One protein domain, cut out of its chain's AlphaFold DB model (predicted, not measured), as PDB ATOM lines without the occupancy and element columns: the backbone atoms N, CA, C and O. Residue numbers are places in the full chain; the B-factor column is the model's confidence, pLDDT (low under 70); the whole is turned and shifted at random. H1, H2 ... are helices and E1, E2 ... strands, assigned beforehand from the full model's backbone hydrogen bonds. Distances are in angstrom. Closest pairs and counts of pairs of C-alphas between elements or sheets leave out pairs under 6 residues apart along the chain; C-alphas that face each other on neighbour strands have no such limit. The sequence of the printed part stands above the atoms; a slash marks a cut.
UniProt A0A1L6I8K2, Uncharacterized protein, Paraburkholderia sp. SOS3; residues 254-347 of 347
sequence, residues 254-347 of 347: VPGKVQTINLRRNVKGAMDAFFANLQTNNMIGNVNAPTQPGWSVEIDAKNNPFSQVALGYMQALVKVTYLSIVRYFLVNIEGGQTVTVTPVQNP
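This is residues 254 to 347 of the 347 residues of an uncharacterized protein of Paraburkholderia sp. SOS3 (UniProt A0A1L6I8K2). With little regular structure, this domain is a long helix, H1, beside a ribbon of two antiparallel strands, E1 and E2, and a tail, residues 325 to 347, that sticks out and then turns back. The short helix H2 sits in the loop joining the strands. The printed part has 94 residues, 32 in named elements in the order H1, E1, H2, E2; the class is mixed. It is extended, radius of gyration of the C-alphas 22.4 A, spanning 75 by 24 by 23 A.

H1, residues 261 to 280, has every O i to N i+4 pair within hydrogen-bond range. Its closest C-alphas to E1, residues 295 to 298, are Lys 268 and Val 297, 6.4 A apart. H2, residues 306 to 309, is too short for such a pair and is apart from H1. E2, residues 317 to 320, is antiparallel to E1 at 176 degrees, with N 296 and O 319 at 2.8 A.

H1 runs 28.1 A from C-alpha 261 at (8.942, -35.781, 12.500). E1 and E2 each measure 10.3 A, H2 4.9 A. E2 ends at C-alpha 320, (12.100, -15.858, 25.002).

The C-alphas farthest apart, Val 258 and Gln 337, are 75.2 A apart. H1 to E1 is a long link. The printed part has no cut; pLDDT is under 70 at residues 343 to 347.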
ATOM      1  N   VAL A 254      22.209 -33.675  17.324       94.62
ATOM      2  CA  VAL A 254      21.203 -33.458  16.276       94.62
ATOM      3  C   VAL A 254      21.822 -33.463  14.870       94.62
ATOM      4  O   VAL A 254      21.279 -34.161  14.005       94.62
ATOM      5  N   PRO A 255      22.940 -32.751  14.602       94.56
ATOM      6  CA  PRO A 255      23.635 -32.866  13.323       94.56
ATOM      7  C   PRO A 255      24.021 -34.321  13.012       94.56
ATOM      8  O   PRO A 255      24.533 -35.042  13.865       94.56
ATOM      9  N   GLY A 256      23.762 -34.763  11.778       94.00
ATOM     10  CA  GLY A 256      24.026 -36.137  11.327       94.00
ATOM     11  C   GLY A 256      22.878 -37.133  11.541       94.00
ATOM     12  O   GLY A 256      22.992 -38.286  11.125       94.00
ATOM     13  N   LYS A 257      21.756 -36.727  12.151       94.88
ATOM     14  CA  LYS A 257      20.537 -37.552  12.239       94.88
ATOM     15  C   LYS A 257      19.617 -37.333  11.037       94.88
ATOM     16  O   LYS A 257      19.544 -36.243  10.479       94.88
ATOM     17  N   VAL A 258      18.850 -38.364  10.681       95.25
ATOM     18  CA  VAL A 258      17.778 -38.248   9.681       95.25
ATOM     19  C   VAL A 258      16.680 -37.338  10.229       95.25
ATOM     20  O   VAL A 258      16.152 -37.576  11.320       95.25
ATOM     21  N   GLN A 259      16.312 -36.312   9.463       93.62
ATOM     22  CA  GLN A 259      15.332 -35.312   9.872       93.62
ATOM     23  C   GLN A 259      13.892 -35.853   9.806       93.62
ATOM     24  O   GLN A 259      13.124 -35.566   8.893       93.62
ATOM     25  N   THR A 260      13.513 -36.652  10.799       94.94
ATOM     26  CA  THR A 260      12.153 -37.192  10.936       94.94
ATOM     27  C   THR A 260      11.249 -36.261  11.746       94.94
ATOM     28  O   THR A 260      11.715 -35.426  12.525       94.94
ATOM     29  N   ILE A 261       9.930 -36.457  11.639       94.94
ATOM     30  CA  ILE A 261       8.942 -35.781  12.500       94.94
ATOM     31  C   ILE A 261       9.235 -36.060  13.985       94.94
ATOM     32  O   ILE A 261       9.134 -35.158  14.815       94.94
ATOM     33  N   ASN A 262       9.650 -37.287  14.317       96.12
ATOM     34  CA  ASN A 262       9.994 -37.667  15.687       96.12
ATOM     35  C   ASN A 262      11.234 -36.924  16.193       96.12
ATOM     36  O   ASN A 262      11.217 -36.444  17.322       96.12
ATOM     37  N   LEU A 263      12.276 -36.762  15.365       95.81
ATOM     38  CA  LEU A 263      13.447 -35.964  15.739       95.81
ATOM     39  C   LEU A 263      13.039 -34.525  16.072       95.81
ATOM     40  O   LEU A 263      13.383 -34.032  17.143       95.81
ATOM     41  N   ARG A 264      12.256 -33.877  15.196       95.94
ATOM     42  CA  ARG A 264      11.778 -32.502  15.423       95.94
ATOM     43  C   ARG A 264      10.981 -32.387  16.724       95.94
ATOM     44  O   ARG A 264      11.238 -31.486  17.518       95.94
ATOM     45  N   ARG A 265      10.065 -33.327  16.978       96.44
ATOM     46  CA  ARG A 265       9.254 -33.362  18.206       96.44
ATOM     47  C   ARG A 265      10.106 -33.556  19.461       96.44
ATOM     48  O   ARG A 265       9.879 -32.860  20.443       96.44
ATOM     49  N   ASN A 266      11.078 -34.463  19.422       95.94
ATOM     50  CA  ASN A 266      11.957 -34.740  20.558       95.94
ATOM     51  C   ASN A 266      12.839 -33.531  20.890       95.94
ATOM     52  O   ASN A 266      12.943 -33.153  22.053       95.94
ATOM     53  N   VAL A 267      13.421 -32.888  19.871       96.94
ATOM     54  CA  VAL A 267      14.223 -31.666  20.051       96.94
ATOM     55  C   VAL A 267      13.358 -30.536  20.607       96.94
ATOM     56  O   VAL A 267      13.749 -29.901  21.583       96.94
ATOM     57  N   LYS A 268      12.154 -30.333  20.052       96.88
ATOM     58  CA  LYS A 268      11.211 -29.324  20.548       96.88
ATOM     59  C   LYS A 268      10.846 -29.582  22.011       96.88
ATOM     60  O   LYS A 268      10.955 -28.672  22.819       96.88
ATOM     61  N   GLY A 269      10.475 -30.815  22.358       97.12
ATOM     62  CA  GLY A 269      10.097 -31.186  23.723       97.12
ATOM     63  C   GLY A 269      11.228 -30.983  24.735       97.12
ATOM     64  O   GLY A 269      10.978 -30.508  25.837       97.12
ATOM     65  N   ALA A 270      12.477 -31.269  24.352       96.62
ATOM     66  CA  ALA A 270      13.638 -30.994  25.195       96.62
ATOM     67  C   ALA A 270      13.864 -29.484  25.408       96.62
ATOM     68  O   ALA A 270      14.132 -29.060  26.530       96.62
ATOM     69  N   MET A 271      13.717 -28.668  24.357       97.00
ATOM     70  CA  MET A 271      13.802 -27.206  24.476       97.00
ATOM     71  C   MET A 271      12.655 -26.637  25.322       97.00
ATOM     72  O   MET A 271      12.903 -25.818  26.201       97.00
ATOM     73  N   ASP A 272      11.419 -27.096  25.107       97.62
ATOM     74  CA  ASP A 272      10.262 -26.684  25.908       97.62
ATOM     75  C   ASP A 272      10.462 -27.024  27.387       97.62
ATOM     76  O   ASP A 272      10.199 -26.186  28.243       97.62
ATOM     77  N   ALA A 273      10.966 -28.223  27.700       97.31
ATOM     78  CA  ALA A 273      11.256 -28.619  29.075       97.31
ATOM     79  C   ALA A 273      12.343 -27.738  29.711       97.31
ATOM     80  O   ALA A 273      12.222 -27.359  30.875       97.31
ATOM     81  N   PHE A 274      13.391 -27.379  28.964       97.44
ATOM     82  CA  PHE A 274      14.418 -26.454  29.442       97.44
ATOM     83  C   PHE A 274      13.826 -25.083  29.794       97.44
ATOM     84  O   PHE A 274      13.995 -24.617  30.920       97.44
ATOM     85  N   PHE A 275      13.075 -24.463  28.880       97.88
ATOM     86  CA  PHE A 275      12.476 -23.150  29.131       97.88
ATOM     87  C   PHE A 275      11.379 -23.179  30.198       97.88
ATOM     88  O   PHE A 275      11.291 -22.246  30.993       97.88
ATOM     89  N   ALA A 276      10.610 -24.266  30.292       97.00
ATOM     90  CA  ALA A 276       9.664 -24.465  31.385       97.00
ATOM     91  C   ALA A 276      10.373 -24.438  32.746       97.00
ATOM     92  O   ALA A 276       9.926 -23.733  33.647       97.00
ATOM     93  N   ASN A 277      11.520 -25.118  32.875       97.12
ATOM     94  CA  ASN A 277      12.322 -25.067  34.098       97.12
ATOM     95  C   ASN A 277      12.854 -23.655  34.384       97.12
ATOM     96  O   ASN A 277      12.813 -23.224  35.534       97.12
ATOM     97  N   LEU A 278      13.319 -22.911  33.372       97.31
ATOM     98  CA  LEU A 278      13.751 -21.520  33.572       97.31
ATOM     99  C   LEU A 278      12.608 -20.634  34.083       97.31
ATOM    100  O   LEU A 278      12.822 -19.819  34.979       97.31
ATOM    101  N   GLN A 279      11.395 -20.805  33.552       96.19
ATOM    102  CA  GLN A 279      10.231 -20.054  34.019       96.19
ATOM    103  C   GLN A 279       9.828 -20.456  35.444       96.19
ATOM    104  O   GLN A 279       9.557 -19.582  36.259       96.19
ATOM    105  N   THR A 280       9.833 -21.751  35.780       95.75
ATOM    106  CA  THR A 280       9.560 -22.222  37.153       95.75
ATOM    107  C   THR A 280      10.559 -21.662  38.169       95.75
ATOM    108  O   THR A 280      10.179 -21.387  39.304       95.75
ATOM    109  N   ASN A 281      11.811 -21.446  37.762       95.75
ATOM    110  CA  ASN A 281      12.844 -20.827  38.596       95.75
ATOM    111  C   ASN A 281      12.844 -19.288  38.541       95.75
ATOM    112  O   ASN A 281      13.769 -18.670  39.057       95.75
ATOM    113  N   ASN A 282      11.831 -18.655  37.935       94.69
ATOM    114  CA  ASN A 282      11.726 -17.199  37.785       94.69
ATOM    115  C   ASN A 282      12.936 -16.552  37.086       94.69
ATOM    116  O   ASN A 282      13.310 -15.430  37.407       94.69
ATOM    117  N   MET A 283      13.551 -17.244  36.122       96.50
ATOM    118  CA  MET A 283      14.646 -16.683  35.315       96.50
ATOM    119  C   MET A 283      14.136 -15.998  34.040       96.50
ATOM    120  O   MET A 283      14.766 -15.089  33.505       96.50
ATOM    121  N   ILE A 284      12.982 -16.438  33.536       96.94
ATOM    122  CA  ILE A 284      12.287 -15.875  32.373       96.94
ATOM    123  C   ILE A 284      10.796 -15.753  32.687       96.94
ATOM    124  O   ILE A 284      10.292 -16.430  33.584       96.94
ATOM    125  N   GLY A 285      10.070 -14.938  31.929       95.31
ATOM    126  CA  GLY A 285       8.626 -14.817  32.103       95.31
ATOM    127  C   GLY A 285       8.045 -13.561  31.472       95.31
ATOM    128  O   GLY A 285       8.762 -12.653  31.062       95.31
ATOM    129  N   ASN A 286       6.715 -13.509  31.406       92.69
ATOM    130  CA  ASN A 286       5.983 -12.338  30.941       92.69
ATOM    131  C   ASN A 286       5.160 -11.740  32.087       92.69
ATOM    132  O   ASN A 286       4.046 -12.183  32.357       92.69
ATOM    133  N   VAL A 287       5.698 -10.705  32.735       89.25
ATOM    134  CA  VAL A 287       5.035 -10.021  33.862       89.25
ATOM    135  C   VAL A 287       3.698  -9.378  33.478       89.25
ATOM    136  O   VAL A 287       2.822  -9.243  34.325       89.25
ATOM    137  N   ASN A 288       3.508  -9.039  32.199       90.44
ATOM    138  CA  ASN A 288       2.272  -8.436  31.689       90.44
ATOM    139  C   ASN A 288       1.236  -9.481  31.235       90.44
ATOM    140  O   ASN A 288       0.086  -9.135  30.979       90.44
ATOM    141  N   ALA A 289       1.629 -10.752  31.117       91.06
ATOM    142  CA  ALA A 289       0.741 -11.865  30.786       91.06
ATOM    143  C   ALA A 289       1.202 -13.144  31.516       91.06
ATOM    144  O   ALA A 289       1.673 -14.082  30.870       91.06
ATOM    145  N   PRO A 290       1.071 -13.207  32.858       87.12
ATOM    146  CA  PRO A 290       1.686 -14.254  33.684       87.12
ATOM    147  C   PRO A 290       1.125 -15.661  33.433       87.12
ATOM    148  O   PRO A 290       1.749 -16.655  33.790       87.12
ATOM    149  N   THR A 291      -0.049 -15.762  32.806       88.88
ATOM    150  CA  THR A 291      -0.670 -17.036  32.418       88.88
ATOM    151  C   THR A 291      -0.127 -17.595  31.101       88.88
ATOM    152  O   THR A 291      -0.418 -18.743  30.765       88.88
ATOM    153  N   GLN A 292       0.651 -16.813  30.346       90.75
ATOM    154  CA  GLN A 292       1.271 -17.251  29.098       90.75
ATOM    155  C   GLN A 292       2.724 -17.687  29.335       90.75
ATOM    156  O   GLN A 292       3.439 -17.047  30.111       90.75
ATOM    157  N   PRO A 293       3.203 -18.741  28.647       93.38
ATOM    158  CA  PRO A 293       4.621 -19.073  28.636       93.38
ATOM    159  C   PRO A 293       5.461 -17.881  28.163       93.38
ATOM    160  O   PRO A 293       5.187 -17.280  27.125       93.38
ATOM    161  N   GLY A 294       6.528 -17.571  28.894       94.88
ATOM    162  CA  GLY A 294       7.541 -16.583  28.528       94.88
ATOM    163  C   GLY A 294       8.476 -17.059  27.417       94.88
ATOM    164  O   GLY A 294       9.547 -16.487  27.242       94.88
ATOM    165  N   TRP A 295       8.123 -18.117  26.684       97.19
ATOM    166  CA  TRP A 295       8.913 -18.643  25.579       97.19
ATOM    167  C   TRP A 295       8.031 -19.249  24.480       97.19
ATOM    168  O   TRP A 295       6.864 -19.577  24.687       97.19
ATOM    169  N   SER A 296       8.615 -19.435  23.300       96.69
ATOM    170  CA  SER A 296       8.040 -20.213  22.205       96.69
ATOM    171  C   SER A 296       9.147 -20.941  21.453       96.69
ATOM    172  O   SER A 296      10.185 -20.349  21.156       96.69
ATOM    173  N   VAL A 297       8.918 -22.218  21.144       96.94
ATOM    174  CA  VAL A 297       9.803 -23.051  20.319       96.94
ATOM    175  C   VAL A 297       9.010 -23.591  19.138       96.94
ATOM    176  O   VAL A 297       8.063 -24.361  19.317       96.94
ATOM    177  N   GLU A 298       9.431 -23.242  17.928       96.75
ATOM    178  CA  GLU A 298       8.856 -23.726  16.672       96.75
ATOM    179  C   GLU A 298       9.897 -24.574  15.929       96.75
ATOM    180  O   GLU A 298      11.018 -24.131  15.675       96.75
ATOM    181  N   ILE A 299       9.542 -25.828  15.625       96.06
ATOM    182  CA  ILE A 299      10.348 -26.779  14.838       96.06
ATOM    183  C   ILE A 299       9.387 -27.594  13.966       96.06
ATOM    184  O   ILE A 299       9.142 -28.781  14.197       96.06
ATOM    185  N   ASP A 300       8.771 -26.939  12.992       93.62
ATOM    186  CA  ASP A 300       7.752 -27.533  12.134       93.62
ATOM    187  C   ASP A 300       7.995 -27.205  10.652       93.62
ATOM    188  O   ASP A 300       9.091 -26.816  10.257       93.62
ATOM    189  N   ALA A 301       7.017 -27.477   9.789       92.62
ATOM    190  CA  ALA A 301       7.149 -27.241   8.352       92.62
ATOM    191  C   ALA A 301       7.178 -25.749   7.967       92.62
ATOM    192  O   ALA A 301       7.669 -25.431   6.885       92.62
ATOM    193  N   LYS A 302       6.684 -24.840   8.819       93.44
ATOM    194  CA  LYS A 302       6.656 -23.396   8.547       93.44
ATOM    195  C   LYS A 302       8.055 -22.803   8.595       93.44
ATOM    196  O   LYS A 302       8.431 -22.063   7.692       93.44
ATOM    197  N   ASN A 303       8.840 -23.169   9.608       94.19
ATOM    198  CA  ASN A 303      10.226 -22.722   9.749       94.19
ATOM    199  C   ASN A 303      11.261 -23.720   9.203       94.19
ATOM    200  O   ASN A 303      12.455 -23.468   9.292       94.19
ATOM    201  N   ASN A 304      10.818 -24.844   8.633       95.69
ATOM    202  CA  ASN A 304      11.669 -25.806   7.928       95.69
ATOM    203  C   ASN A 304      11.014 -26.238   6.602       95.69
ATOM    204  O   ASN A 304      10.572 -27.394   6.484       95.69
ATOM    205  N   PRO A 305      10.916 -25.331   5.613       95.62
ATOM    206  CA  PRO A 305      10.339 -25.639   4.310       95.62
ATOM    207  C   PRO A 305      11.194 -26.653   3.539       95.62
ATOM    208  O   PRO A 305      12.390 -26.809   3.787       95.62
ATOM    209  N   PHE A 306      10.592 -27.310   2.544       95.06
ATOM    210  CA  PHE A 306      11.246 -28.355   1.741       95.06
ATOM    211  C   PHE A 306      12.587 -27.917   1.131       95.06
ATOM    212  O   PHE A 306      13.523 -28.710   1.084       95.06
ATOM    213  N   SER A 307      12.701 -26.651   0.718       95.56
ATOM    214  CA  SER A 307      13.936 -26.076   0.170       95.56
ATOM    215  C   SER A 307      15.096 -26.073   1.168       95.56
ATOM    216  O   SER A 307      16.234 -26.290   0.772       95.56
ATOM    217  N   GLN A 308      14.825 -25.878   2.460       94.06
ATOM    218  CA  GLN A 308      15.834 -25.946   3.518       94.06
ATOM    219  C   GLN A 308      16.140 -27.390   3.920       94.06
ATOM    220  O   GLN A 308      17.303 -27.753   4.092       94.06
ATOM    221  N   VAL A 309      15.105 -28.228   4.011       94.62
ATOM    222  CA  VAL A 309      15.249 -29.653   4.337       94.62
ATOM    223  C   VAL A 309      16.112 -30.378   3.306       94.62
ATOM    224  O   VAL A 309      16.984 -31.157   3.682       94.62
ATOM    225  N   ALA A 310      15.924 -30.086   2.016       94.50
ATOM    226  CA  ALA A 310      16.723 -30.658   0.931       94.50
ATOM    227  C   ALA A 310      18.215 -30.285   1.019       94.50
ATOM    228  O   ALA A 310      19.064 -31.048   0.565       94.50
ATOM    229  N   LEU A 311      18.537 -29.143   1.637       95.62
ATOM    230  CA  LEU A 311      19.907 -28.697   1.916       95.62
ATOM    231  C   LEU A 311      20.457 -29.246   3.246       95.62
ATOM    232  O   LEU A 311      21.592 -28.950   3.612       95.62
ATOM    233  N   GLY A 312      19.666 -30.036   3.980       94.50
ATOM    234  CA  GLY A 312      20.043 -30.615   5.269       94.50
ATOM    235  C   GLY A 312      19.817 -29.700   6.475       94.50
ATOM    236  O   GLY A 312      20.257 -30.035   7.575       94.50
ATOM    237  N   TYR A 313      19.127 -28.566   6.316       94.75
ATOM    238  CA  TYR A 313      18.843 -27.669   7.435       94.75
ATOM    239  C   TYR A 313      17.695 -28.183   8.312       94.75
ATOM    240  O   TYR A 313      16.633 -28.601   7.839       94.75
ATOM    241  N   MET A 314      17.903 -28.072   9.625       95.50
ATOM    242  CA  MET A 314      16.843 -28.104  10.622       95.50
ATOM    243  C   MET A 314      16.981 -26.893  11.545       95.50
ATOM    244  O   MET A 314      17.937 -26.800  12.311       95.50
ATOM    245  N   GLN A 315      16.026 -25.977  11.474       94.62
ATOM    246  CA  GLN A 315      15.960 -24.773  12.279       94.62
ATOM    247  C   GLN A 315      14.988 -24.957  13.448       94.62
ATOM    248  O   GLN A 315      13.858 -25.420  13.276       94.62
ATOM    249  N   ALA A 316      15.428 -24.536  14.631       95.62
ATOM    250  CA  ALA A 316      14.550 -24.236  15.749       95.62
ATOM    251  C   ALA A 316      14.415 -22.718  15.865       95.62
ATOM    252  O   ALA A 316      15.416 -22.015  16.014       95.62
ATOM    253  N   LEU A 317      13.189 -22.208  15.763       96.25
ATOM    254  CA  LEU A 317      12.903 -20.802  16.014       96.25
ATOM    255  C   LEU A 317      12.487 -20.667  17.475       96.25
ATOM    256  O   LEU A 317      11.422 -21.143  17.867       96.25
ATOM    257  N   VAL A 318      13.348 -20.039  18.271       96.38
ATOM    258  CA  VAL A 318      13.151 -19.860  19.710       96.38
ATOM    259  C   VAL A 318      12.951 -18.380  20.007       96.38
ATOM    260  O   VAL A 318      13.733 -17.541  19.562       96.38
ATOM    261  N   LYS A 319      11.904 -18.060  20.764       95.88
ATOM    262  CA  LYS A 319      11.637 -16.720  21.301       95.88
ATOM    263  C   LYS A 319      11.518 -16.824  22.810       95.88
ATOM    264  O   LYS A 319      10.891 -17.761  23.292       95.88
ATOM    265  N   VAL A 320      12.098 -15.876  23.536       96.38
ATOM    266  CA  VAL A 320      12.100 -15.858  25.002       96.38
ATOM    267  C   VAL A 320      11.877 -14.428  25.477       96.38
ATOM    268  O   VAL A 320      12.461 -13.497  24.926       96.38
ATOM    269  N   THR A 321      11.043 -14.263  26.498       95.56
ATOM    270  CA  THR A 321      10.836 -13.007  27.217       95.56
ATOM    271  C   THR A 321      11.635 -13.067  28.512       95.56
ATOM    272  O   THR A 321      11.343 -13.874  29.397       95.56
ATOM    273  N   TYR A 322      12.663 -12.230  28.619       95.19
ATOM    274  CA  TYR A 322      13.441 -12.103  29.848       95.19
ATOM    275  C   TYR A 322      12.711 -11.225  30.859       95.19
ATOM    276  O   TYR A 322      11.998 -10.292  30.484       95.19
ATOM    277  N   LEU A 323      12.915 -11.511  32.143       93.56
ATOM    278  CA  LEU A 323      12.472 -10.618  33.203       93.56
ATOM    279  C   LEU A 323      13.378  -9.383  33.232       93.56
ATOM    280  O   LEU A 323      14.605  -9.489  33.191       93.56
ATOM    281  N   SER A 324      12.764  -8.206  33.281       90.62
ATOM    282  CA  SER A 324      13.485  -6.939  33.372       90.62
ATOM    283  C   SER A 324      13.865  -6.616  34.813       90.62
ATOM    284  O   SER A 324      13.153  -6.964  35.754       90.62
ATOM    285  N   ILE A 325      14.954  -5.871  34.973       93.50
ATOM    286  CA  ILE A 325      15.398  -5.345  36.264       93.50
ATOM    287  C   ILE A 325      14.658  -4.043  36.558       93.50
ATOM    288  O   ILE A 325      14.544  -3.167  35.695       93.50
ATOM    289  N   VAL A 326      14.173  -3.890  37.791       92.00
ATOM    290  CA  VAL A 326      13.571  -2.634  38.252       92.00
ATOM    291  C   VAL A 326      14.684  -1.616  38.485       92.00
ATOM    292  O   VAL A 326      15.321  -1.597  39.532       92.00
ATOM    293  N   ARG A 327      14.925  -0.770  37.482       87.50
ATOM    294  CA  ARG A 327      15.954   0.282  37.532       87.50
ATOM    295  C   ARG A 327      15.438   1.599  38.105       87.50
ATOM    296  O   ARG A 327      16.192   2.342  38.722       87.50
ATOM    297  N   TYR A 328      14.148   1.865  37.918       85.69
ATOM    298  CA  TYR A 328      13.464   3.037  38.448       85.69
ATOM    299  C   TYR A 328      12.196   2.577  39.159       85.69
ATOM    300  O   TYR A 328      11.347   1.921  38.555       85.69
ATOM    301  N   PHE A 329      12.067   2.929  40.436       87.88
ATOM    302  CA  PHE A 329      10.862   2.700  41.221       87.88
ATOM    303  C   PHE A 329      10.223   4.053  41.523       87.88
ATOM    304  O   PHE A 329      10.781   4.854  42.269       87.88
ATOM    305  N   LEU A 330       9.088   4.331  40.881       86.88
ATOM    306  CA  LEU A 330       8.394   5.608  40.996       86.88
ATOM    307  C   LEU A 330       7.173   5.440  41.896       86.88
ATOM    308  O   LEU A 330       6.336   4.569  41.658       86.88
ATOM    309  N   VAL A 331       7.063   6.303  42.903       87.94
ATOM    310  CA  VAL A 331       5.909   6.370  43.803       87.94
ATOM    311  C   VAL A 331       5.273   7.745  43.654       87.94
ATOM    312  O   VAL A 331       5.890   8.756  43.980       87.94
ATOM    313  N   ASN A 332       4.031   7.781  43.172       85.06
ATOM    314  CA  ASN A 332       3.233   9.002  43.119       85.06
ATOM    315  C   ASN A 332       2.397   9.096  44.399       85.06
ATOM    316  O   ASN A 332       1.639   8.175  44.702       85.06
ATOM    317  N   ILE A 333       2.539  10.193  45.144       84.69
ATOM    318  CA  ILE A 333       1.792  10.441  46.383       84.69
ATOM    319  C   ILE A 333       0.849  11.619  46.155       84.69
ATOM    320  O   ILE A 333       1.293  12.716  45.823       84.69
ATOM    321  N   GLU A 334      -0.445  11.396  46.368       84.25
ATOM    322  CA  GLU A 334      -1.454  12.450  46.442       84.25
ATOM    323  C   GLU A 334      -1.850  12.653  47.909       84.25
ATOM    324  O   GLU A 334      -2.269  11.715  48.587       84.25
ATOM    325  N   GLY A 335      -1.692  13.876  48.418       85.62
ATOM    326  CA  GLY A 335      -2.025  14.225  49.796       85.62
ATOM    327  C   GLY A 335      -2.630  15.620  49.874       85.62
ATOM    328  O   GLY A 335      -2.079  16.575  49.333       85.62
ATOM    329  N   GLY A 336      -3.772  15.745  50.544       86.31
ATOM    330  CA  GLY A 336      -4.471  17.017  50.692       86.31
ATOM    331  C   GLY A 336      -5.772  16.862  51.467       86.31
ATOM    332  O   GLY A 336      -6.339  15.776  51.544       86.31
ATOM    333  N   GLN A 337      -6.261  17.963  52.034       76.38
ATOM    334  CA  GLN A 337      -7.494  17.976  52.836       76.38
ATOM    335  C   GLN A 337      -8.755  17.653  52.014       76.38
ATOM    336  O   GLN A 337      -9.792  17.331  52.583       76.38
ATOM    337  N   THR A 338      -8.666  17.739  50.684       83.38
ATOM    338  CA  THR A 338      -9.751  17.465  49.729       83.38
ATOM    339  C   THR A 338      -9.524  16.192  48.912       83.38
ATOM    340  O   THR A 338     -10.315  15.898  48.016       83.38
ATOM    341  N   VAL A 339      -8.441  15.451  49.174       82.19
ATOM    342  CA  VAL A 339      -8.145  14.210  48.449       82.19
ATOM    343  C   VAL A 339      -9.149  13.152  48.881       82.19
ATOM    344  O   VAL A 339      -9.254  12.812  50.060       82.19
ATOM    345  N   THR A 340      -9.911  12.635  47.921       78.00
ATOM    346  CA  THR A 340     -10.859  11.551  48.177       78.00
ATOM    347  C   THR A 340     -10.137  10.221  48.006       78.00
ATOM    348  O   THR A 340      -9.823   9.813  46.891       78.00
ATOM    349  N   VAL A 341      -9.877   9.530  49.117       82.88
ATOM    350  CA  VAL A 341      -9.269   8.195  49.096       82.88
ATOM    351  C   VAL A 341     -10.339   7.177  48.716       82.88
ATOM    352  O   VAL A 341     -11.257   6.924  49.495       82.88
ATOM    353  N   THR A 342     -10.213   6.569  47.535       73.94
ATOM    354  CA  THR A 342     -10.972   5.356  47.192       73.94
ATOM    355  C   THR A 342     -10.065   4.153  47.451       73.94
ATOM    356  O   THR A 342      -9.200   3.870  46.621       73.94
ATOM    357  N   PRO A 343     -10.177   3.472  48.605       67.25
ATOM    358  CA  PRO A 343      -9.346   2.310  48.884       67.25
ATOM    359  C   PRO A 343      -9.651   1.206  47.869       67.25
ATOM    360  O   PRO A 343     -10.768   0.693  47.804       67.25
ATOM    361  N   VAL A 344      -8.647   0.834  47.077       61.88
ATOM    362  CA  VAL A 344      -8.696  -0.380  46.261       61.88
ATOM    363  C   VAL A 344      -8.468  -1.549  47.217       61.88
ATOM    364  O   VAL A 344      -7.371  -1.708  47.750       61.88
ATOM    365  N   GLN A 345      -9.503  -2.347  47.492       43.59
ATOM    366  CA  GLN A 345      -9.294  -3.652  48.117       43.59
ATOM    367  C   GLN A 345      -8.555  -4.527  47.104       43.59
ATOM    368  O   GLN A 345      -9.106  -4.848  46.051       43.59
ATOM    369  N   ASN A 346      -7.299  -4.867  47.394       41.22
ATOM    370  CA  ASN A 346      -6.606  -5.885  46.613       41.22
ATOM    371  C   ASN A 346      -7.304  -7.246  46.817       41.22
ATOM    372  O   ASN A 346      -7.702  -7.532  47.950       41.22
ATOM    373  N   PRO A 347      -7.466  -8.054  45.753       45.66
ATOM    374  CA  PRO A 347      -7.932  -9.435  45.857       45.66
ATOM    375  C   PRO A 347      -6.938 -10.353  46.578       45.66
ATOM    376  O   PRO A 347      -5.718 -10.053  46.561       45.66
TER     377      PRO A 347